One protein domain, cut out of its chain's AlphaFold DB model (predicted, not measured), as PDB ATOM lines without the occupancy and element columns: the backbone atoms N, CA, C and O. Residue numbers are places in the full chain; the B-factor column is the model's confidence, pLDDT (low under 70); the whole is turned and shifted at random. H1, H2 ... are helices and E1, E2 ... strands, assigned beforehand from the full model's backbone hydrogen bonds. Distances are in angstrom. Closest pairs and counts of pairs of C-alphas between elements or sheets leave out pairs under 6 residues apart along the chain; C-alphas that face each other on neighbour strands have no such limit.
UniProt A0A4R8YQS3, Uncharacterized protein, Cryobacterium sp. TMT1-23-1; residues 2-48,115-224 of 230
ATOM      1  N   LEU A   2     115.119  83.338 150.604       80.56
ATOM      2  CA  LEU A   2     114.415  83.865 149.421       80.56
ATOM      3  C   LEU A   2     113.842  85.279 149.613       80.56
ATOM      4  O   LEU A   2     114.210  86.180 148.872       80.56
ATOM      5  N   PHE A   3     113.007  85.501 150.633       84.31
ATOM      6  CA  PHE A   3     112.416  86.824 150.876       84.31
ATOM      7  C   PHE A   3     113.446  87.909 151.205       84.31
ATOM      8  O   PHE A   3     113.277  89.045 150.787       84.31
ATOM      9  N   ALA A   4     114.527  87.564 151.909       89.00
ATOM     10  CA  ALA A   4     115.601  88.509 152.204       89.00
ATOM     11  C   ALA A   4     116.386  88.867 150.928       89.00
ATOM     12  O   ALA A   4     116.698  90.030 150.706       89.00
ATOM     13  N   THR A   5     116.620  87.896 150.040       84.12
ATOM     14  CA  THR A   5     117.201  88.148 148.718       84.12
ATOM     15  C   THR A   5     116.281  89.030 147.873       84.12
ATOM     16  O   THR A   5     116.741  90.036 147.350       84.12
ATOM     17  N   LEU A   6     114.986  88.705 147.775       84.25
ATOM     18  CA  LEU A   6     114.009  89.499 147.017       84.25
ATOM     19  C   LEU A   6     113.889  90.932 147.555       84.25
ATOM     20  O   LEU A   6     113.936  91.874 146.774       84.25
ATOM     21  N   ALA A   7     113.832  91.109 148.877       91.00
ATOM     22  CA  ALA A   7     113.825  92.434 149.492       91.00
ATOM     23  C   ALA A   7     115.102  93.222 149.166       91.00
ATOM     24  O   ALA A   7     115.034  94.400 148.819       91.00
ATOM     25  N   GLY A   8     116.268  92.568 149.216       88.88
ATOM     26  CA  GLY A   8     117.527  93.172 148.785       88.88
ATOM     27  C   GLY A   8     117.479  93.625 147.324       88.88
ATOM     28  O   GLY A   8     117.933  94.726 147.009       88.88
ATOM     29  N   LEU A   9     116.891  92.815 146.438       84.50
ATOM     30  CA  LEU A   9     116.750  93.131 145.014       84.50
ATOM     31  C   LEU A   9     115.851  94.332 144.777       84.50
ATOM     32  O   LEU A   9     116.217  95.231 144.019       84.50
ATOM     33  N   ASP A  10     114.702  94.369 145.439       89.56
ATOM     34  CA  ASP A  10     113.758  95.470 145.301       89.56
ATOM     35  C   ASP A  10     114.360  96.775 145.834       89.56
ATOM     36  O   ASP A  10     114.271  97.809 145.167       89.56
ATOM     37  N   HIS A  11     115.085  96.731 146.958       91.88
ATOM     38  CA  HIS A  11     115.840  97.887 147.440       91.88
ATOM     39  C   HIS A  11     116.922  98.339 146.450       91.88
ATOM     40  O   HIS A  11     117.008  99.534 146.166       91.88
ATOM     41  N   SER A  12     117.709  97.419 145.879       86.19
ATOM     42  CA  SER A  12     118.732  97.746 144.870       86.19
ATOM     43  C   SER A  12     118.128  98.357 143.598       86.19
ATOM     44  O   SER A  12     118.685  99.305 143.042       86.19
ATOM     45  N   ARG A  13     116.969  97.867 143.142       85.50
ATOM     46  CA  ARG A  13     116.248  98.418 141.981       85.50
ATOM     47  C   ARG A  13     115.725  99.822 142.252       85.50
ATOM     48  O   ARG A  13     115.932 100.726 141.441       85.50
ATOM     49  N   LEU A  14     115.093 100.024 143.407       89.25
ATOM     50  CA  LEU A  14     114.630 101.344 143.829       89.25
ATOM     51  C   LEU A  14     115.806 102.316 143.963       89.25
ATOM     52  O   LEU A  14     115.713 103.451 143.491       89.25
ATOM     53  N   LEU A  15     116.937 101.860 144.507       87.94
ATOM     54  CA  LEU A  15     118.163 102.647 144.611       87.94
ATOM     55  C   LEU A  15     118.659 103.086 143.227       87.94
ATOM     56  O   LEU A  15     118.910 104.272 143.016       87.94
ATOM     57  N   MET A  16     118.718 102.158 142.266       84.00
ATOM     58  CA  MET A  16     119.101 102.457 140.883       84.00
ATOM     59  C   MET A  16     118.169 103.488 140.234       84.00
ATOM     60  O   MET A  16     118.630 104.385 139.533       84.00
ATOM     61  N   SER A  17     116.861 103.399 140.481       86.00
ATOM     62  CA  SER A  17     115.897 104.373 139.952       86.00
ATOM     63  C   SER A  17     116.015 105.758 140.606       86.00
ATOM     64  O   SER A  17     115.750 106.773 139.962       86.00
ATOM     65  N   SER A  18     116.461 105.805 141.865       86.12
ATOM     66  CA  SER A  18     116.546 107.030 142.667       86.12
ATOM     67  C   SER A  18     117.844 107.803 142.439       86.12
ATOM     68  O   SER A  18     117.853 109.018 142.589       86.12
ATOM     69  N   ILE A  19     118.932 107.140 142.025       82.44
ATOM     70  CA  ILE A  19     120.265 107.766 141.909       82.44
ATOM     71  C   ILE A  19     120.301 108.982 140.967       82.44
ATOM     72  O   ILE A  19     121.174 109.836 141.080       82.44
ATOM     73  N   ARG A  20     119.366 109.062 140.014       79.56
ATOM     74  CA  ARG A  20     119.289 110.151 139.028       79.56
ATOM     75  C   ARG A  20     118.440 111.336 139.492       79.56
ATOM     76  O   ARG A  20     118.331 112.305 138.751       79.56
ATOM     77  N   GLN A  21     117.800 111.236 140.653       82.44
ATOM     78  CA  GLN A  21     116.890 112.249 141.172       82.44
ATOM     79  C   GLN A  21     117.614 113.139 142.184       82.44
ATOM     80  O   GLN A  21     118.182 112.650 143.165       82.44
ATOM     81  N   GLU A  22     117.566 114.450 141.967       77.94
ATOM     82  CA  GLU A  22     118.105 115.436 142.904       77.94
ATOM     83  C   GLU A  22     117.345 115.408 144.241       77.94
ATOM     84  O   GLU A  22     116.156 115.095 144.297       77.94
ATOM     85  N   GLY A  23     118.039 115.707 145.343       75.06
ATOM     86  CA  GLY A  23     117.427 115.794 146.676       75.06
ATOM     87  C   GLY A  23     117.022 114.460 147.320       75.06
ATOM     88  O   GLY A  23     116.389 114.459 148.372       75.06
ATOM     89  N   THR A  24     117.395 113.311 146.748       81.94
ATOM     90  CA  THR A  24     116.960 111.988 147.240       81.94
ATOM     91  C   THR A  24     117.878 111.347 148.278       81.94
ATOM     92  O   THR A  24     117.750 110.161 148.567       81.94
ATOM     93  N   THR A  25     118.809 112.072 148.895       78.12
ATOM     94  CA  THR A  25     119.916 111.408 149.598       78.12
ATOM     95  C   THR A  25     119.518 110.605 150.831       78.12
ATOM     96  O   THR A  25     120.051 109.518 151.050       78.12
ATOM     97  N   PHE A  26     118.536 111.075 151.599       84.19
ATOM     98  CA  PHE A  26     117.959 110.290 152.695       84.19
ATOM     99  C   PHE A  26     117.319 108.993 152.188       84.19
ATOM    100  O   PHE A  26     117.483 107.933 152.799       84.19
ATOM    101  N   ALA A  27     116.645 109.056 151.037       87.06
ATOM    102  CA  ALA A  27     116.085 107.881 150.385       87.06
ATOM    103  C   ALA A  27     117.196 106.945 149.886       87.06
ATOM    104  O   ALA A  27     117.125 105.748 150.146       87.06
ATOM    105  N   LEU A  28     118.264 107.466 149.267       86.50
ATOM    106  CA  LEU A  28     119.417 106.668 148.831       86.50
ATOM    107  C   LEU A  28     120.082 105.943 150.007       86.50
ATOM    108  O   LEU A  28     120.359 104.748 149.903       86.50
ATOM    109  N   ALA A  29     120.299 106.623 151.137       86.62
ATOM    110  CA  ALA A  29     120.866 106.011 152.337       86.62
ATOM    111  C   ALA A  29     119.938 104.937 152.923       86.62
ATOM    112  O   ALA A  29     120.391 103.839 153.246       86.62
ATOM    113  N   THR A  30     118.635 105.217 152.992       91.81
ATOM    114  CA  THR A  30     117.622 104.272 153.489       91.81
ATOM    115  C   THR A  30     117.541 103.022 152.613       91.81
ATOM    116  O   THR A  30     117.585 101.907 153.130       91.81
ATOM    117  N   LEU A  31     117.475 103.195 151.291       92.56
ATOM    118  CA  LEU A  31     117.428 102.098 150.322       92.56
ATOM    119  C   LEU A  31     118.722 101.285 150.338       92.56
ATOM    120  O   LEU A  31     118.671 100.060 150.342       92.56
ATOM    121  N   THR A  32     119.876 101.950 150.419       91.44
ATOM    122  CA  THR A  32     121.177 101.279 150.534       91.44
ATOM    123  C   THR A  32     121.257 100.454 151.811       91.44
ATOM    124  O   THR A  32     121.629  99.283 151.760       91.44
ATOM    125  N   ARG A  33     120.872 101.026 152.958       93.88
ATOM    126  CA  ARG A  33     120.850 100.306 154.233       93.88
ATOM    127  C   ARG A  33     119.914  99.101 154.166       93.88
ATOM    128  O   ARG A  33     120.342  98.003 154.501       93.88
ATOM    129  N   GLY A  34     118.686  99.295 153.682       94.56
ATOM    130  CA  GLY A  34     117.702  98.222 153.530       94.56
ATOM    131  C   GLY A  34     118.204  97.096 152.624       94.56
ATOM    132  O   GLY A  34     118.106  95.926 152.991       94.56
ATOM    133  N   ALA A  35     118.830  97.435 151.490       94.06
ATOM    134  CA  ALA A  35     119.460  96.453 150.609       94.06
ATOM    135  C   ALA A  35     120.531  95.645 151.353       94.06
ATOM    136  O   ALA A  35     120.506  94.416 151.338       94.06
ATOM    137  N   ILE A  36     121.456  96.322 152.037       94.00
ATOM    138  CA  ILE A  36     122.581  95.676 152.724       94.00
ATOM    139  C   ILE A  36     122.102  94.806 153.888       94.00
ATOM    140  O   ILE A  36     122.582  93.686 154.023       94.00
ATOM    141  N   GLU A  37     121.161  95.270 154.709       95.75
ATOM    142  CA  GLU A  37     120.586  94.482 155.806       95.75
ATOM    143  C   GLU A  37     119.875  93.224 155.280       95.75
ATOM    144  O   GLU A  37     120.053  92.129 155.825       95.75
ATOM    145  N   ALA A  38     119.113  93.359 154.190       94.69
ATOM    146  CA  ALA A  38     118.408  92.249 153.562       94.69
ATOM    147  C   ALA A  38     119.386  91.216 152.976       94.69
ATOM    148  O   ALA A  38     119.277  90.018 153.264       94.69
ATOM    149  N   TYR A  39     120.406  91.664 152.239       94.25
ATOM    150  CA  TYR A  39     121.457  90.781 151.734       94.25
ATOM    151  C   TYR A  39     122.291  90.163 152.848       94.25
ATOM    152  O   TYR A  39     122.598  88.981 152.771       94.25
ATOM    153  N   ALA A  40     122.607  90.901 153.909       94.62
ATOM    154  CA  ALA A  40     123.353  90.371 155.043       94.62
ATOM    155  C   ALA A  40     122.590  89.255 155.751       94.62
ATOM    156  O   ALA A  40     123.181  88.244 156.120       94.62
ATOM    157  N   ARG A  41     121.265  89.383 155.870       94.25
ATOM    158  CA  ARG A  41     120.417  88.299 156.367       94.25
ATOM    159  C   ARG A  41     120.405  87.101 155.420       94.25
ATOM    160  O   ARG A  41     120.469  85.966 155.886       94.25
ATOM    161  N   ALA A  42     120.297  87.326 154.111       92.38
ATOM    162  CA  ALA A  42     120.333  86.244 153.128       92.38
ATOM    163  C   ALA A  42     121.679  85.506 153.149       92.38
ATOM    164  O   ALA A  42     121.681  84.283 153.233       92.38
ATOM    165  N   TRP A  43     122.788  86.245 153.149       93.81
ATOM    166  CA  TRP A  43     124.153  85.738 153.251       93.81
ATOM    167  C   TRP A  43     124.386  84.970 154.552       93.81
ATOM    168  O   TRP A  43     124.830  83.832 154.498       93.81
ATOM    169  N   TRP A  44     124.017  85.530 155.705       94.00
ATOM    170  CA  TRP A  44     124.192  84.864 156.998       94.00
ATOM    171  C   TRP A  44     123.464  83.519 157.067       94.00
ATOM    172  O   TRP A  44     123.965  82.581 157.675       94.00
ATOM    173  N   LEU A  45     122.309  83.376 156.411       91.62
ATOM    174  CA  LEU A  45     121.600  82.094 156.359       91.62
ATOM    175  C   LEU A  45     122.335  81.009 155.556       91.62
ATOM    176  O   LEU A  45     122.007  79.844 155.735       91.62
ATOM    177  N   ILE A  46     123.271  81.373 154.676       88.69
ATOM    178  CA  ILE A  46     123.940  80.451 153.735       88.69
ATOM    179  C   ILE A  46     125.468  80.488 153.808       88.69
ATOM    180  O   ILE A  46     126.143  79.892 152.975       88.69
ATOM    181  N   GLU A  47     126.026  81.263 154.732       89.38
ATOM    182  CA  GLU A  47     127.472  81.400 154.878       89.38
ATOM    183  C   GLU A  47     128.107  80.107 155.403       89.38
ATOM    184  O   GLU A  47     129.233  79.796 155.023       89.38
ATOM    185  N   ASP A  48     127.386  79.367 156.251       82.69
ATOM    186  CA  ASP A  48     127.844  78.092 156.796       82.69
ATOM    187  C   ASP A  48     127.513  76.928 155.857       82.69
ATOM    188  O   ASP A  48     126.432  76.876 155.269       82.69
ATOM    189  N   SER A 115     124.990  94.294 163.003       95.00
ATOM    190  CA  SER A 115     126.113  93.364 163.113       95.00
ATOM    191  C   SER A 115     126.243  92.508 161.854       95.00
ATOM    192  O   SER A 115     127.343  92.381 161.327       95.00
ATOM    193  N   LEU A 116     125.126  91.985 161.332       94.94
ATOM    194  CA  LEU A 116     125.098  91.213 160.088       94.94
ATOM    195  C   LEU A 116     125.540  92.066 158.896       94.94
ATOM    196  O   LEU A 116     126.391  91.641 158.123       94.94
ATOM    197  N   ALA A 117     124.999  93.277 158.763       95.00
ATOM    198  CA  ALA A 117     125.354  94.205 157.696       95.00
ATOM    199  C   ALA A 117     126.844  94.563 157.727       95.00
ATOM    200  O   ALA A 117     127.512  94.516 156.696       95.00
ATOM    201  N   THR A 118     127.384  94.843 158.916       94.56
ATOM    202  CA  THR A 118     128.816  95.105 159.104       94.56
ATOM    203  C   THR A 118     129.664  93.878 158.755       94.56
ATOM    204  O   THR A 118     130.690  94.018 158.090       94.56
ATOM    205  N   ALA A 119     129.247  92.677 159.168       94.19
ATOM    206  CA  ALA A 119     129.948  91.432 158.858       94.19
ATOM    207  C   ALA A 119     129.965  91.153 157.347       94.19
ATOM    208  O   ALA A 119     131.035  90.914 156.789       94.19
ATOM    209  N   LEU A 120     128.822  91.290 156.662       93.56
ATOM    210  CA  LEU A 120     128.746  91.162 155.205       93.56
ATOM    211  C   LEU A 120     129.676  92.171 154.523       93.56
ATOM    212  O   LEU A 120     130.519  91.770 153.724       93.56
ATOM    213  N   GLN A 121     129.564  93.459 154.860       92.19
ATOM    214  CA  GLN A 121     130.387  94.514 154.259       92.19
ATOM    215  C   GLN A 121     131.888  94.295 154.476       92.19
ATOM    216  O   GLN A 121     132.684  94.602 153.592       92.19
ATOM    217  N   SER A 122     132.286  93.709 155.608       93.69
ATOM    218  CA  SER A 122     133.698  93.426 155.911       93.69
ATOM    219  C   SER A 122     134.347  92.450 154.920       93.69
ATOM    220  O   SER A 122     135.571  92.413 154.825       93.69
ATOM    221  N   ASN A 123     133.556  91.701 154.137       89.31
ATOM    222  CA  ASN A 123     134.065  90.838 153.065       89.31
ATOM    223  C   ASN A 123     134.624  91.623 151.865       89.31
ATOM    224  O   ASN A 123     135.343  91.051 151.049       89.31
ATOM    225  N   PHE A 124     134.280  92.906 151.720       86.38
ATOM    226  CA  PHE A 124     134.687  93.724 150.572       86.38
ATOM    227  C   PHE A 124     135.083  95.166 150.927       86.38
ATOM    228  O   PHE A 124     135.504  95.910 150.043       86.38
ATOM    229  N   ASP A 125     134.982  95.573 152.195       84.50
ATOM    230  CA  ASP A 125     135.339  96.914 152.655       84.50
ATOM    231  C   ASP A 125     135.876  96.900 154.098       84.50
ATOM    232  O   ASP A 125     135.174  96.547 155.047       84.50
ATOM    233  N   SER A 126     137.117  97.355 154.291       88.56
ATOM    234  CA  SER A 126     137.754  97.434 155.614       88.56
ATOM    235  C   SER A 126     137.138  98.492 156.538       88.56
ATOM    236  O   SER A 126     137.400  98.492 157.742       88.56
ATOM    237  N   ARG A 127     136.306  99.393 156.005       86.12
ATOM    238  CA  ARG A 127     135.611 100.454 156.749       86.12
ATOM    239  C   ARG A 127     134.141 100.133 157.010       86.12
ATOM    240  O   ARG A 127     133.400 101.027 157.413       86.12
ATOM    241  N   ALA A 128     133.725  98.875 156.838       87.94
ATOM    242  CA  ALA A 128     132.346  98.402 156.985       87.94
ATOM    243  C   ALA A 128     131.582  99.029 158.166       87.94
ATOM    244  O   ALA A 128     130.544  99.656 157.984       87.94
ATOM    245  N   ARG A 129     132.130  98.954 159.387       89.69
ATOM    246  CA  ARG A 129     131.458  99.488 160.587       89.69
ATOM    247  C   ARG A 129     131.185 100.992 160.497       89.69
ATOM    248  O   ARG A 129     130.112 101.449 160.878       89.69
ATOM    249  N   MET A 130     132.162 101.755 160.011       86.62
ATOM    250  CA  MET A 130     132.048 103.205 159.841       86.62
ATOM    251  C   MET A 130     131.013 103.533 158.763       86.62
ATOM    252  O   MET A 130     130.126 104.352 158.984       86.62
ATOM    253  N   ASN A 131     131.088 102.840 157.627       85.44
ATOM    254  CA  ASN A 131     130.202 103.049 156.488       85.44
ATOM    255  C   ASN A 131     128.748 102.717 156.825       85.44
ATOM    256  O   ASN A 131     127.856 103.515 156.541       85.44
ATOM    257  N   TYR A 132     128.513 101.593 157.502       89.81
ATOM    258  CA  TYR A 132     127.194 101.247 158.015       89.81
ATOM    259  C   TYR A 132     126.682 102.287 159.022       89.81
ATOM    260  O   TYR A 132     125.523 102.694 158.951       89.81
ATOM    261  N   SER A 133     127.538 102.762 159.934       89.75
ATOM    262  CA  SER A 133     127.161 103.800 160.900       89.75
ATOM    263  C   SER A 133     126.747 105.102 160.212       89.75
ATOM    264  O   SER A 133     125.742 105.689 160.599       89.75
ATOM    265  N   HIS A 134     127.474 105.540 159.179       85.50
ATOM    266  CA  HIS A 134     127.106 106.724 158.395       85.50
ATOM    267  C   HIS A 134     125.779 106.523 157.662       85.50
ATOM    268  O   HIS A 134     124.902 107.379 157.749       85.50
ATOM    269  N   LEU A 135     125.601 105.379 156.992       86.94
ATOM    270  CA  LEU A 135     124.348 105.025 156.320       86.94
ATOM    271  C   LEU A 135     123.156 105.067 157.279       86.94
ATOM    272  O   LEU A 135     122.130 105.668 156.963       86.94
ATOM    273  N   SER A 136     123.300 104.456 158.455       89.62
ATOM    274  CA  SER A 136     122.251 104.437 159.470       89.62
ATOM    275  C   SER A 136     121.961 105.833 160.016       89.62
ATOM    276  O   SER A 136     120.793 106.194 160.137       89.62
ATOM    277  N   GLY A 137     123.000 106.622 160.300       88.81
ATOM    278  CA  GLY A 137     122.842 107.987 160.797       88.81
ATOM    279  C   GLY A 137     122.081 108.873 159.808       88.81
ATOM    280  O   GLY A 137     121.147 109.565 160.203       88.81
ATOM    281  N   VAL A 138     122.397 108.792 158.509       85.38
ATOM    282  CA  VAL A 138     121.623 109.503 157.476       85.38
ATOM    283  C   VAL A 138     120.197 108.982 157.406       85.38
ATOM    284  O   VAL A 138     119.275 109.784 157.447       85.38
ATOM    285  N   ALA A 139     119.994 107.663 157.336       86.19
ATOM    286  CA  ALA A 139     118.659 107.073 157.211       86.19
ATOM    287  C   ALA A 139     117.716 107.451 158.371       86.19
ATOM    288  O   ALA A 139     116.500 107.463 158.192       86.19
ATOM    289  N   HIS A 140     118.259 107.776 159.546       87.94
ATOM    290  CA  HIS A 140     117.498 108.228 160.714       87.94
ATOM    291  C   HIS A 140     117.484 109.749 160.920       87.94
ATOM    292  O   HIS A 140     116.859 110.223 161.867       87.94
ATOM    293  N   GLY A 141     118.156 110.526 160.070       85.38
ATOM    294  CA  GLY A 141     118.253 111.975 160.247       85.38
ATOM    295  C   GLY A 141     119.079 112.395 161.467       85.38
ATOM    296  O   GLY A 141     118.857 113.467 162.028       85.38
ATOM    297  N   GLU A 142     120.021 111.561 161.909       86.81
ATOM    298  CA  GLU A 142     120.882 111.863 163.049       86.81
ATOM    299  C   GLU A 142     121.881 112.963 162.670       86.81
ATOM    300  O   GLU A 142     122.654 112.804 161.724       86.81
ATOM    301  N   SER A 143     121.925 114.060 163.433       78.75
ATOM    302  CA  SER A 143     122.792 115.213 163.137       78.75
ATOM    303  C   SER A 143     124.268 114.827 162.991       78.75
ATOM    304  O   SER A 143     124.958 115.360 162.131       78.75
ATOM    305  N   LEU A 144     124.756 113.869 163.790       76.50
ATOM    306  CA  LEU A 144     126.133 113.367 163.689       76.50
ATOM    307  C   LEU A 144     126.373 112.541 162.423       76.50
ATOM    308  O   LEU A 144     127.458 112.614 161.855       76.50
ATOM    309  N   GLY A 145     125.363 111.794 161.972       72.94
ATOM    310  CA  GLY A 145     125.384 111.148 160.667       72.94
ATOM    311  C   GLY A 145     125.466 112.203 159.570       72.94
ATOM    312  O   GLY A 145     126.387 112.168 158.768       72.94
ATOM    313  N   ILE A 146     124.573 113.197 159.606       73.44
ATOM    314  CA  ILE A 146     124.468 114.278 158.612       73.44
ATOM    315  C   ILE A 146     125.722 115.175 158.573       73.44
ATOM    316  O   ILE A 146     126.092 115.655 157.505       73.44
ATOM    317  N   ASN A 147     126.429 115.368 159.688       69.50
ATOM    318  CA  ASN A 147     127.638 116.198 159.730       69.50
ATOM    319  C   ASN A 147     128.752 115.697 158.798       69.50
ATOM    320  O   ASN A 147     129.515 116.508 158.283       69.50
ATOM    321  N   GLY A 148     128.816 114.392 158.513       63.16
ATOM    322  CA  GLY A 148     129.733 113.844 157.504       63.16
ATOM    323  C   GLY A 148     129.444 114.300 156.064       63.16
ATOM    324  O   GLY A 148     130.221 113.988 155.161       63.16
ATOM    325  N   PHE A 149     128.340 115.023 155.848       62.81
ATOM    326  CA  PHE A 149     127.825 115.463 154.551       62.81
ATOM    327  C   PHE A 149     127.813 116.984 154.375       62.81
ATOM    328  O   PHE A 149     127.427 117.467 153.312       62.81
ATOM    329  N   ILE A 150     128.231 117.733 155.397       67.31
ATOM    330  CA  ILE A 150     128.369 119.185 155.323       67.31
ATOM    331  C   ILE A 150     129.779 119.489 154.808       67.31
ATOM    332  O   ILE A 150     130.768 119.316 155.519       67.31
ATOM    333  N   GLY A 151     129.867 119.912 153.550       62.94
ATOM    334  CA  GLY A 151     131.039 120.583 153.008       62.94
ATOM    335  C   GLY A 151     131.051 122.043 153.453       62.94
ATOM    336  O   GLY A 151     130.007 122.690 153.541       62.94
ATOM    337  N   VAL A 152     132.235 122.564 153.751       64.31
ATOM    338  CA  VAL A 152     132.426 123.996 153.990       64.31
ATOM    339  C   VAL A 152     133.079 124.568 152.742       64.31
ATOM    340  O   VAL A 152     134.161 124.123 152.358       64.31
ATOM    341  N   ASP A 153     132.411 125.516 152.087       69.38
ATOM    342  CA  ASP A 153     133.076 126.386 151.123       69.38
ATOM    343  C   ASP A 153     133.737 127.520 151.911       69.38
ATOM    344  O   ASP A 153     133.089 128.486 152.326       69.38
ATOM    345  N   ASP A 154     135.040 127.371 152.152       68.94
ATOM    346  CA  ASP A 154     135.833 128.336 152.915       68.94
ATOM    347  C   ASP A 154     135.910 129.713 152.231       68.94
ATOM    348  O   ASP A 154     136.137 130.714 152.910       68.94
ATOM    349  N   VAL A 155     135.702 129.784 150.909       71.31
ATOM    350  CA  VAL A 155     135.786 131.023 150.118       71.31
ATOM    351  C   VAL A 155     134.454 131.766 150.121       71.31
ATOM    352  O   VAL A 155     134.432 132.989 150.260       71.31
ATOM    353  N   ALA A 156     133.340 131.045 149.989       70.06
ATOM    354  CA  ALA A 156     132.000 131.632 150.022       70.06
ATOM    355  C   ALA A 156     131.429 131.780 151.446       70.06
ATOM    356  O   ALA A 156     130.392 132.421 151.622       70.06
ATOM    357  N   HIS A 157     132.085 131.200 152.460       72.94
ATOM    358  CA  HIS A 157     131.575 131.074 153.833       72.94
ATOM    359  C   HIS A 157     130.175 130.442 153.898       72.94
ATOM    360  O   HIS A 157     129.357 130.771 154.760       72.94
ATOM    361  N   THR A 158     129.892 129.522 152.977       72.44
ATOM    362  CA  THR A 158     128.623 128.797 152.903       72.44
ATOM    363  C   THR A 158     128.820 127.334 153.265       72.44
ATOM    364  O   THR A 158     129.809 126.708 152.884       72.44
ATOM    365  N   TYR A 159     127.847 126.771 153.976       63.38
ATOM    366  CA  TYR A 159     127.734 125.328 154.137       63.38
ATOM    367  C   TYR A 159     127.059 124.764 152.893       63.38
ATOM    368  O   TYR A 159     125.909 125.110 152.618       63.38
ATOM    369  N   ASP A 160     127.760 123.908 152.157       62.41
ATOM    370  CA  ASP A 160     127.151 123.131 151.087       62.41
ATOM    371  C   ASP A 160     126.919 121.708 151.578       62.41
ATOM    372  O   ASP A 160     127.820 121.030 152.074       62.41
ATOM    373  N   ILE A 161     125.692 121.234 151.433       59.81
ATOM    374  CA  ILE A 161     125.390 119.839 151.690       59.81
ATOM    375  C   ILE A 161     125.677 119.088 150.386       59.81
ATOM    376  O   ILE A 161     124.775 118.776 149.608       59.81
ATOM    377  N   ALA A 162     126.956 118.773 150.155       56.03
ATOM    378  CA  ALA A 162     127.438 118.006 149.004       56.03
ATOM    379  C   ALA A 162     127.103 116.503 149.145       56.03
ATOM    380  O   ALA A 162     127.957 115.614 149.108       56.03
ATOM    381  N   LEU A 163     125.820 116.213 149.353       56.34
ATOM    382  CA  LEU A 163     125.234 114.886 149.517       56.34
ATOM    383  C   LEU A 163     125.221 113.988 148.248       56.34
ATOM    384  O   LEU A 163     125.319 112.775 148.437       56.34
ATOM    385  N   PRO A 164     125.073 114.453 146.986       53.75
ATOM    386  CA  PRO A 164     124.597 113.539 145.934       53.75
ATOM    387  C   PRO A 164     125.643 112.582 145.347       53.75
ATOM    388  O   PRO A 164     125.411 111.377 145.290       53.75
ATOM    389  N   GLU A 165     126.789 113.078 144.873       56.84
ATOM    390  CA  GLU A 165     127.533 112.314 143.859       56.84
ATOM    391  C   GLU A 165     128.598 111.382 144.450       56.84
ATOM    392  O   GLU A 165     128.595 110.180 144.188       56.84
ATOM    393  N   ARG A 166     129.490 111.887 145.314       58.72
ATOM    394  CA  ARG A 166     130.589 111.073 145.866       58.72
ATOM    395  C   ARG A 166     130.090 109.970 146.801       58.72
ATOM    396  O   ARG A 166     130.563 108.836 146.722       58.72
ATOM    397  N   TRP A 167     129.138 110.297 147.675       62.84
ATOM    398  CA  TRP A 167     128.580 109.347 148.638       62.84
ATOM    399  C   TRP A 167     127.424 108.537 148.067       62.84
ATOM    400  O   TRP A 167     127.367 107.345 148.352       62.84
ATOM    401  N   GLY A 168     126.591 109.106 147.186       66.75
ATOM    402  CA  GLY A 168     125.622 108.322 146.417       66.75
ATOM    403  C   GLY A 168     126.311 107.186 145.665       66.75
ATOM    404  O   GLY A 168     125.907 106.036 145.793       66.75
ATOM    405  N   MET A 169     127.437 107.458 144.999       70.81
ATOM    406  CA  MET A 169     128.220 106.419 144.319       70.81
ATOM    407  C   MET A 169     128.854 105.407 145.285       70.81
ATOM    408  O   MET A 169     128.919 104.224 144.957       70.81
ATOM    409  N   ALA A 170     129.288 105.828 146.478       73.88
ATOM    410  CA  ALA A 170     129.803 104.912 147.501       73.88
ATOM    411  C   ALA A 170     128.700 103.998 148.067       73.88
ATOM    412  O   ALA A 170     128.900 102.791 148.173       73.88
ATOM    413  N   PHE A 171     127.525 104.549 148.374       78.44
ATOM    414  CA  PHE A 171     126.352 103.818 148.857       78.44
ATOM    415  C   PHE A 171     125.854 102.816 147.820       78.44
ATOM    416  O   PHE A 171     125.669 101.635 148.110       78.44
ATOM    417  N   VAL A 172     125.747 103.271 146.578       79.50
ATOM    418  CA  VAL A 172     125.369 102.452 145.432       79.50
ATOM    419  C   VAL A 172     126.395 101.342 145.200       79.50
ATOM    420  O   VAL A 172     126.016 100.185 145.034       79.50
ATOM    421  N   SER A 173     127.693 101.650 145.282       83.31
ATOM    422  CA  SER A 173     128.742 100.630 145.204       83.31
ATOM    423  C   SER A 173     128.627  99.602 146.331       83.31
ATOM    424  O   SER A 173     128.808  98.420 146.069       83.31
ATOM    425  N   GLN A 174     128.314 100.008 147.564       82.44
ATOM    426  CA  GLN A 174     128.151  99.076 148.686       82.44
ATOM    427  C   GLN A 174     126.935  98.162 148.501       82.44
ATOM    428  O   GLN A 174     127.053  96.950 148.687       82.44
ATOM    429  N   ALA A 175     125.786  98.715 148.101       83.69
ATOM    430  CA  ALA A 175     124.581  97.935 147.828       83.69
ATOM    431  C   ALA A 175     124.792  96.940 146.677       83.69
ATOM    432  O   ALA A 175     124.399  95.777 146.788       83.69
ATOM    433  N   PHE A 176     125.455  97.354 145.591       85.50
ATOM    434  CA  PHE A 176     125.735  96.449 144.478       85.50
ATOM    435  C   PHE A 176     126.797  95.407 144.818       85.50
ATOM    436  O   PHE A 176     126.625  94.253 144.433       85.50
ATOM    437  N   SER A 177     127.830  95.743 145.595       84.62
ATOM    438  CA  SER A 177     128.781  94.743 146.100       84.62
ATOM    439  C   SER A 177     128.076  93.693 146.962       84.62
ATOM    440  O   SER A 177     128.283  92.496 146.762       84.62
ATOM    441  N   ALA A 178     127.179  94.117 147.860       82.75
ATOM    442  CA  ALA A 178     126.356  93.212 148.663       82.75
ATOM    443  C   ALA A 178     125.429  92.341 147.796       82.75
ATOM    444  O   ALA A 178     125.305  91.139 148.052       82.75
ATOM    445  N   THR A 179     124.835  92.932 146.752       84.88
ATOM    446  CA  THR A 179     123.992  92.237 145.767       84.88
ATOM    447  C   THR A 179     124.791  91.150 145.052       84.88
ATOM    448  O   THR A 179     124.432  89.979 145.134       84.88
ATOM    449  N   ALA A 180     125.900  91.514 144.403       81.38
ATOM    450  CA  ALA A 180     126.725  90.595 143.627       81.38
ATOM    451  C   ALA A 180     127.294  89.470 144.504       81.38
ATOM    452  O   ALA A 180     127.197  88.294 144.154       81.38
ATOM    453  N   PHE A 181     127.823  89.805 145.684       82.62
ATOM    454  CA  PHE A 181     128.395  88.817 146.597       82.62
ATOM    455  C   PHE A 181     127.349  87.808 147.087       82.62
ATOM    456  O   PHE A 181     127.569  86.595 147.024       82.62
ATOM    457  N   THR A 182     126.188  88.295 147.530       81.44
ATOM    458  CA  THR A 182     125.111  87.434 148.034       81.44
ATOM    459  C   THR A 182     124.485  86.607 146.917       81.44
ATOM    460  O   THR A 182     124.281  85.407 147.091       81.44
ATOM    461  N   ALA A 183     124.232  87.210 145.754       80.69
ATOM    462  CA  ALA A 183     123.691  86.506 144.599       80.69
ATOM    463  C   ALA A 183     124.630  85.381 144.148       80.69
ATOM    464  O   ALA A 183     124.180  84.251 143.975       80.69
ATOM    465  N   ARG A 184     125.944  85.636 144.078       81.75
ATOM    466  CA  ARG A 184     126.943  84.604 143.769       81.75
ATOM    467  C   ARG A 184     126.890  83.439 144.757       81.75
ATOM    468  O   ARG A 184     126.939  82.288 144.336       81.75
ATOM    469  N   LYS A 185     126.781  83.714 146.059       81.94
ATOM    470  CA  LYS A 185     126.666  82.667 147.089       81.94
ATOM    471  C   LYS A 185     125.393  81.835 146.925       81.94
ATOM    472  O   LYS A 185     125.469  80.614 147.002       81.94
ATOM    473  N   VAL A 186     124.259  82.473 146.633       79.75
ATOM    474  CA  VAL A 186     123.007  81.761 146.335       79.75
ATOM    475  C   VAL A 186     123.174  80.876 145.101       79.75
ATOM    476  O   VAL A 186     122.822  79.706 145.168       79.75
ATOM    477  N   LEU A 187     123.751  81.392 144.010       80.44
ATOM    478  CA  LEU A 187     123.975  80.628 142.776       80.44
ATOM    479  C   LEU A 187     124.876  79.407 142.999       80.44
ATOM    480  O   LEU A 187     124.570  78.327 142.510       80.44
ATOM    481  N   VAL A 188     125.945  79.548 143.789       81.12
ATOM    482  CA  VAL A 188     126.798  78.409 144.172       81.12
ATOM    483  C   VAL A 188     125.992  77.338 144.916       81.12
ATOM    484  O   VAL A 188     126.201  76.154 144.675       81.12
ATOM    485  N   LEU A 189     125.056  77.742 145.780       77.38
ATOM    486  CA  LEU A 189     124.234  76.821 146.564       77.38
ATOM    487  C   LEU A 189     123.182  76.082 145.718       77.38
ATOM    488  O   LEU A 189     122.965  74.893 145.934       77.38
ATOM    489  N   VAL A 190     122.519  76.761 144.773       76.56
ATOM    490  CA  VAL A 190     121.503  76.127 143.904       76.56
ATOM    491  C   VAL A 190     122.097  75.329 142.735       76.56
ATOM    492  O   VAL A 190     121.368  74.575 142.094       76.56
ATOM    493  N   GLY A 191     123.405  75.442 142.487       71.94
ATOM    494  CA  GLY A 191     124.108  74.739 141.410       71.94
ATOM    495  C   GLY A 191     124.178  75.538 140.104       71.94
ATOM    496  O   GLY A 191     123.598  76.609 139.980       71.94
ATOM    497  N   GLN A 192     124.926  75.030 139.117       59.22
ATOM    498  CA  GLN A 192     125.179  75.734 137.845       59.22
ATOM    499  C   GLN A 192     124.007  75.692 136.848       59.22
ATOM    500  O   GLN A 192     124.034  76.425 135.866       59.22
ATOM    501  N   ASP A 193     122.964  74.902 137.115       65.56
ATOM    502  CA  ASP A 193     121.826  74.704 136.200       65.56
ATOM    503  C   ASP A 193     120.712  75.760 136.356       65.56
ATOM    504  O   ASP A 193     119.595  75.590 135.858       65.56
ATOM    505  N   VAL A 194     120.976  76.867 137.055       73.50
ATOM    506  CA  VAL A 194     120.013  77.971 137.152       73.50
ATOM    507  C   VAL A 194     119.982  78.726 135.826       73.50
ATOM    508  O   VAL A 194     120.970  79.337 135.432       73.50
ATOM    509  N   GLY A 195     118.837  78.691 135.140       76.00
ATOM    510  CA  GLY A 195     118.669  79.374 133.856       76.00
ATOM    511  C   GLY A 195     118.931  80.883 133.936       76.00
ATOM    512  O   GLY A 195     118.737  81.504 134.981       76.00
ATOM    513  N   GLU A 196     119.309  81.486 132.806       80.75
ATOM    514  CA  GLU A 196     119.659  82.915 132.685       80.75
ATOM    515  C   GLU A 196     118.551  83.863 133.178       80.75
ATOM    516  O   GLU A 196     118.813  84.976 133.627       80.75
ATOM    517  N   THR A 197     117.296  83.409 133.156       83.62
ATOM    518  CA  THR A 197     116.137  84.176 133.626       83.62
ATOM    519  C   THR A 197     115.936  84.120 135.142       83.62
ATOM    520  O   THR A 197     114.971  84.688 135.657       83.62
ATOM    521  N   HIS A 198     116.784  83.401 135.884       79.00
ATOM    522  CA  HIS A 198     116.654  83.301 137.330       79.00
ATOM    523  C   HIS A 198     116.953  84.662 137.989       79.00
ATOM    524  O   HIS A 198     117.994  85.260 137.704       79.00
ATOM    525  N   PRO A 199     116.116  85.150 138.928       73.12
ATOM    526  CA  PRO A 199     116.266  86.493 139.497       73.12
ATOM    527  C   PRO A 199     117.643  86.785 140.104       73.12
ATOM    528  O   PRO A 199     118.111  87.914 140.034       73.12
ATOM    529  N   CYS A 200     118.310  85.778 140.678       72.69
ATOM    530  CA  CYS A 200     119.656  85.955 141.236       72.69
ATOM    531  C   CYS A 200     120.748  86.082 140.161       72.69
ATOM    532  O   CYS A 200     121.735  86.762 140.419       72.69
ATOM    533  N   VAL A 201     120.581  85.460 138.986       78.31
ATOM    534  CA  VAL A 201     121.524  85.601 137.859       78.31
ATOM    535  C   VAL A 201     121.432  87.022 137.314       78.31
ATOM    536  O   VAL A 201     122.417  87.754 137.345       78.31
ATOM    537  N   ILE A 202     120.216  87.456 136.964       79.81
ATOM    538  CA  ILE A 202     119.942  88.817 136.479       79.81
ATOM    539  C   ILE A 202     120.507  89.857 137.449       79.81
ATOM    540  O   ILE A 202     121.236  90.760 137.055       79.81
ATOM    541  N   ALA A 203     120.228  89.700 138.741       73.50
ATOM    542  CA  ALA A 203     120.707  90.618 139.760       73.50
ATOM    543  C   ALA A 203     122.226  90.668 139.908       73.50
ATOM    544  O   ALA A 203     122.791  91.744 140.100       73.50
ATOM    545  N   HIS A 204     122.875  89.504 139.874       79.81
ATOM    546  CA  HIS A 204     124.325  89.409 139.931       79.81
ATOM    547  C   HIS A 204     124.954  90.164 138.757       79.81
ATOM    548  O   HIS A 204     125.874  90.960 138.958       79.81
ATOM    549  N   ASP A 205     124.434  89.953 137.551       80.19
ATOM    550  CA  ASP A 205     124.993  90.515 136.325       80.19
ATOM    551  C   ASP A 205     124.706  92.016 136.200       80.19
ATOM    552  O   ASP A 205     125.606  92.795 135.864       80.19
ATOM    553  N   GLU A 206     123.497  92.455 136.565       79.62
ATOM    554  CA  GLU A 206     123.136  93.874 136.662       79.62
ATOM    555  C   GLU A 206     124.015  94.603 137.687       79.62
ATOM    556  O   GLU A 206     124.586  95.653 137.377       79.62
ATOM    557  N   ALA A 207     124.183  94.037 138.887       74.31
ATOM    558  CA  ALA A 207     125.034  94.617 139.923       74.31
ATOM    559  C   ALA A 207     126.504  94.670 139.482       74.31
ATOM    560  O   ALA A 207     127.160  95.697 139.653       74.31
ATOM    561  N   SER A 208     127.017  93.605 138.860       78.38
ATOM    562  CA  SER A 208     128.391  93.550 138.347       78.38
ATOM    563  C   SER A 208     128.635  94.607 137.265       78.38
ATOM    564  O   SER A 208     129.640  95.322 137.299       78.38
ATOM    565  N   THR A 209     127.678  94.773 136.350       80.94
ATOM    566  CA  THR A 209     127.717  95.799 135.296       80.94
ATOM    567  C   THR A 209     127.671  97.212 135.883       80.94
ATOM    568  O   THR A 209     128.424  98.098 135.458       80.94
ATOM    569  N   ALA A 210     126.830  97.433 136.897       75.50
ATOM    570  CA  ALA A 210     126.738  98.709 137.597       75.50
ATOM    571  C   ALA A 210     128.054  99.062 138.307       75.50
ATOM    572  O   ALA A 210     128.559 100.173 138.130       75.50
ATOM    573  N   ILE A 211     128.656  98.116 139.038       77.75
ATOM    574  CA  ILE A 211     129.958  98.296 139.701       77.75
ATOM    575  C   ILE A 211     131.038  98.653 138.676       77.75
ATOM    576  O   ILE A 211     131.759  99.634 138.864       77.75
ATOM    577  N   ALA A 212     131.124  97.916 137.564       78.31
ATOM    578  CA  ALA A 212     132.099  98.192 136.510       78.31
ATOM    579  C   ALA A 212     131.936  99.611 135.933       78.31
ATOM    580  O   ALA A 212     132.919 100.334 135.752       78.31
ATOM    581  N   THR A 213     130.690 100.044 135.718       79.25
ATOM    582  CA  THR A 213     130.366 101.395 135.232       79.25
ATOM    583  C   THR A 213     130.766 102.474 136.242       79.25
ATOM    584  O   THR A 213     131.367 103.485 135.869       79.25
ATOM    585  N   ILE A 214     130.474 102.258 137.528       75.31
ATOM    586  CA  ILE A 214     130.849 103.153 138.632       75.31
ATOM    587  C   ILE A 214     132.371 103.310 138.703       75.31
ATOM    588  O   ILE A 214     132.877 104.434 138.712       75.31
ATOM    589  N   MET A 215     133.106 102.196 138.677       76.69
ATOM    590  CA  MET A 215     134.569 102.200 138.712       76.69
ATOM    591  C   MET A 215     135.173 102.909 137.496       76.69
ATOM    592  O   MET A 215     136.135 103.666 137.639       76.69
ATOM    593  N   ALA A 216     134.611 102.707 136.299       76.00
ATOM    594  CA  ALA A 216     135.063 103.390 135.089       76.00
ATOM    595  C   ALA A 216     134.895 104.915 135.199       76.00
ATOM    596  O   ALA A 216     135.830 105.658 134.900       76.00
ATOM    597  N   ARG A 217     133.747 105.388 135.705       75.56
ATOM    598  CA  ARG A 217     133.494 106.823 135.927       75.56
ATOM    599  C   ARG A 217     134.452 107.433 136.947       75.56
ATOM    600  O   ARG A 217     135.004 108.501 136.693       75.56
ATOM    601  N   GLN A 218     134.707 106.742 138.058       72.12
ATOM    602  CA  GLN A 218     135.657 107.203 139.077       72.12
ATOM    603  C   GLN A 218     137.082 107.336 138.520       72.12
ATOM    604  O   GLN A 218     137.773 108.308 138.821       72.12
ATOM    605  N   ARG A 219     137.516 106.402 137.661       73.50
ATOM    606  CA  ARG A 219     138.828 106.486 136.997       73.50
ATOM    607  C   ARG A 219     138.939 107.701 136.081       73.50
ATOM    608  O   ARG A 219     139.973 108.359 136.102       73.50
ATOM    609  N   VAL A 220     137.897 108.020 135.311       71.19
ATOM    610  CA  VAL A 220     137.882 109.214 134.445       71.19
ATOM    611  C   VAL A 220     137.917 110.497 135.279       71.19
ATOM    612  O   VAL A 220     138.715 111.388 134.994       71.19
ATOM    613  N   ALA A 221     137.120 110.568 136.349       67.25
ATOM    614  CA  ALA A 221     137.090 111.724 137.245       67.25
ATOM    615  C   ALA A 221     138.448 111.978 137.929       67.25
ATOM    616  O   ALA A 221     138.862 113.124 138.074       67.25
ATOM    617  N   HIS A 222     139.172 110.922 138.315       65.44
ATOM    618  CA  HIS A 222     140.501 111.045 138.925       65.44
ATOM    619  C   HIS A 222     141.645 111.197 137.910       65.44
ATOM    620  O   HIS A 222     142.669 111.788 138.240       65.44
ATOM    621  N   GLY A 223     141.486 110.701 136.679       64.94
ATOM    622  CA  GLY A 223     142.475 110.839 135.606       64.94
ATOM    623  C   GLY A 223     142.558 112.246 135.006       64.94
ATOM    624  O   GLY A 223     143.614 112.623 134.504       64.94
ATOM    625  N   ASN A 224     141.482 113.032 135.106       51.50
ATOM    626  CA  ASN A 224     141.403 114.408 134.601       51.50
ATOM    627  C   ASN A 224     141.713 115.485 135.653       51.50
ATOM    628  O   ASN A 224     141.589 116.671 135.355       51.50
TER     629      ASN A 224
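AT A GLANCE: This is residues 2 to 48 and 115 to 224 of the 230 residues of an uncharacterized protein of Cryobacterium sp. TMT1-23-1 (UniProt A0A4R8YQS3). An elongated bundle of four long helices, H1, H2, H6 and H7, has H6 between the H1-H2 hairpin and H7. Short helices H3 and H4 pack on H2, H5 packs on H4, and a small hairpin of strands, E1 and E2, makes one end of the long axis. The printed part has 157 residues, ordered H1 H2 H3 H4 H5 E1 E2 H6 H7, mostly helix, with one antiparallel sheet, E1 - E2. It is compact, with a radius of gyration of the C-alphas of 16.4 A and spans of 60 by 34 by 26 A.

IN THESE COORDINATES: E1 is residues 150 to 153 and E2 158 to 161, each 9.6 A long. H6, residues 165 to 190, is 36.7 A long and begins at C-alpha 165 (127.533, 112.314, 143.859). H7, residues 199 to 223, is 36.0 A long and ends at C-alpha 223 (142.475, 110.839, 135.606). H1, residues 2 to 18, spans 24.2 A from C-alpha 2 (114.415, 83.865, 149.421); H2, residues 25 to 44, spans 27.9 A. H3 is residues 115 to 122, H4 128 to 139 and H5 143 to 147.

HOW THE PARTS SIT: E1 and E2 are antiparallel, with N 151 and O 160 2.8 A apart, within hydrogen-bond range. H6 touches H7 at Ala 180 and His 204, closest C-alphas 4.6 A apart, and H2 at Thr 32 and Ala 175, 5.5 A. H1 and H2 form a helical hairpin, a shallow tilt of 23 degrees, closest C-alphas Gly 8 and Ala 35, 4.2 A. H2 touches H3 with residues 36 to 44 alone, closest C-alphas Ala 40 and Ala 117, 5.1 A, and H4 with residues 26 to 33 alone, Thr 30 and Ala 139, 4.8 A. H4 touches H5 with residues 133 to 138 alone, closest C-alphas Gly 137 and Gly 145, 4.1 A. H2 and H7 are apart. In H1 to H7 every O i to N i+4 pair is within hydrogen-bond range.

THE WHOLE: The C-alphas farthest apart, His 157 and Asp 193, are 59.9 A apart. Residues 49 to 114 are not printed; C-alphas 48 and 115 are 16.6 A apart across the cut. Of the links printed whole, none is long. Confidence is under 70 at residues 147 to 154, 159 to 168, 192 to 193 and 221 to 224.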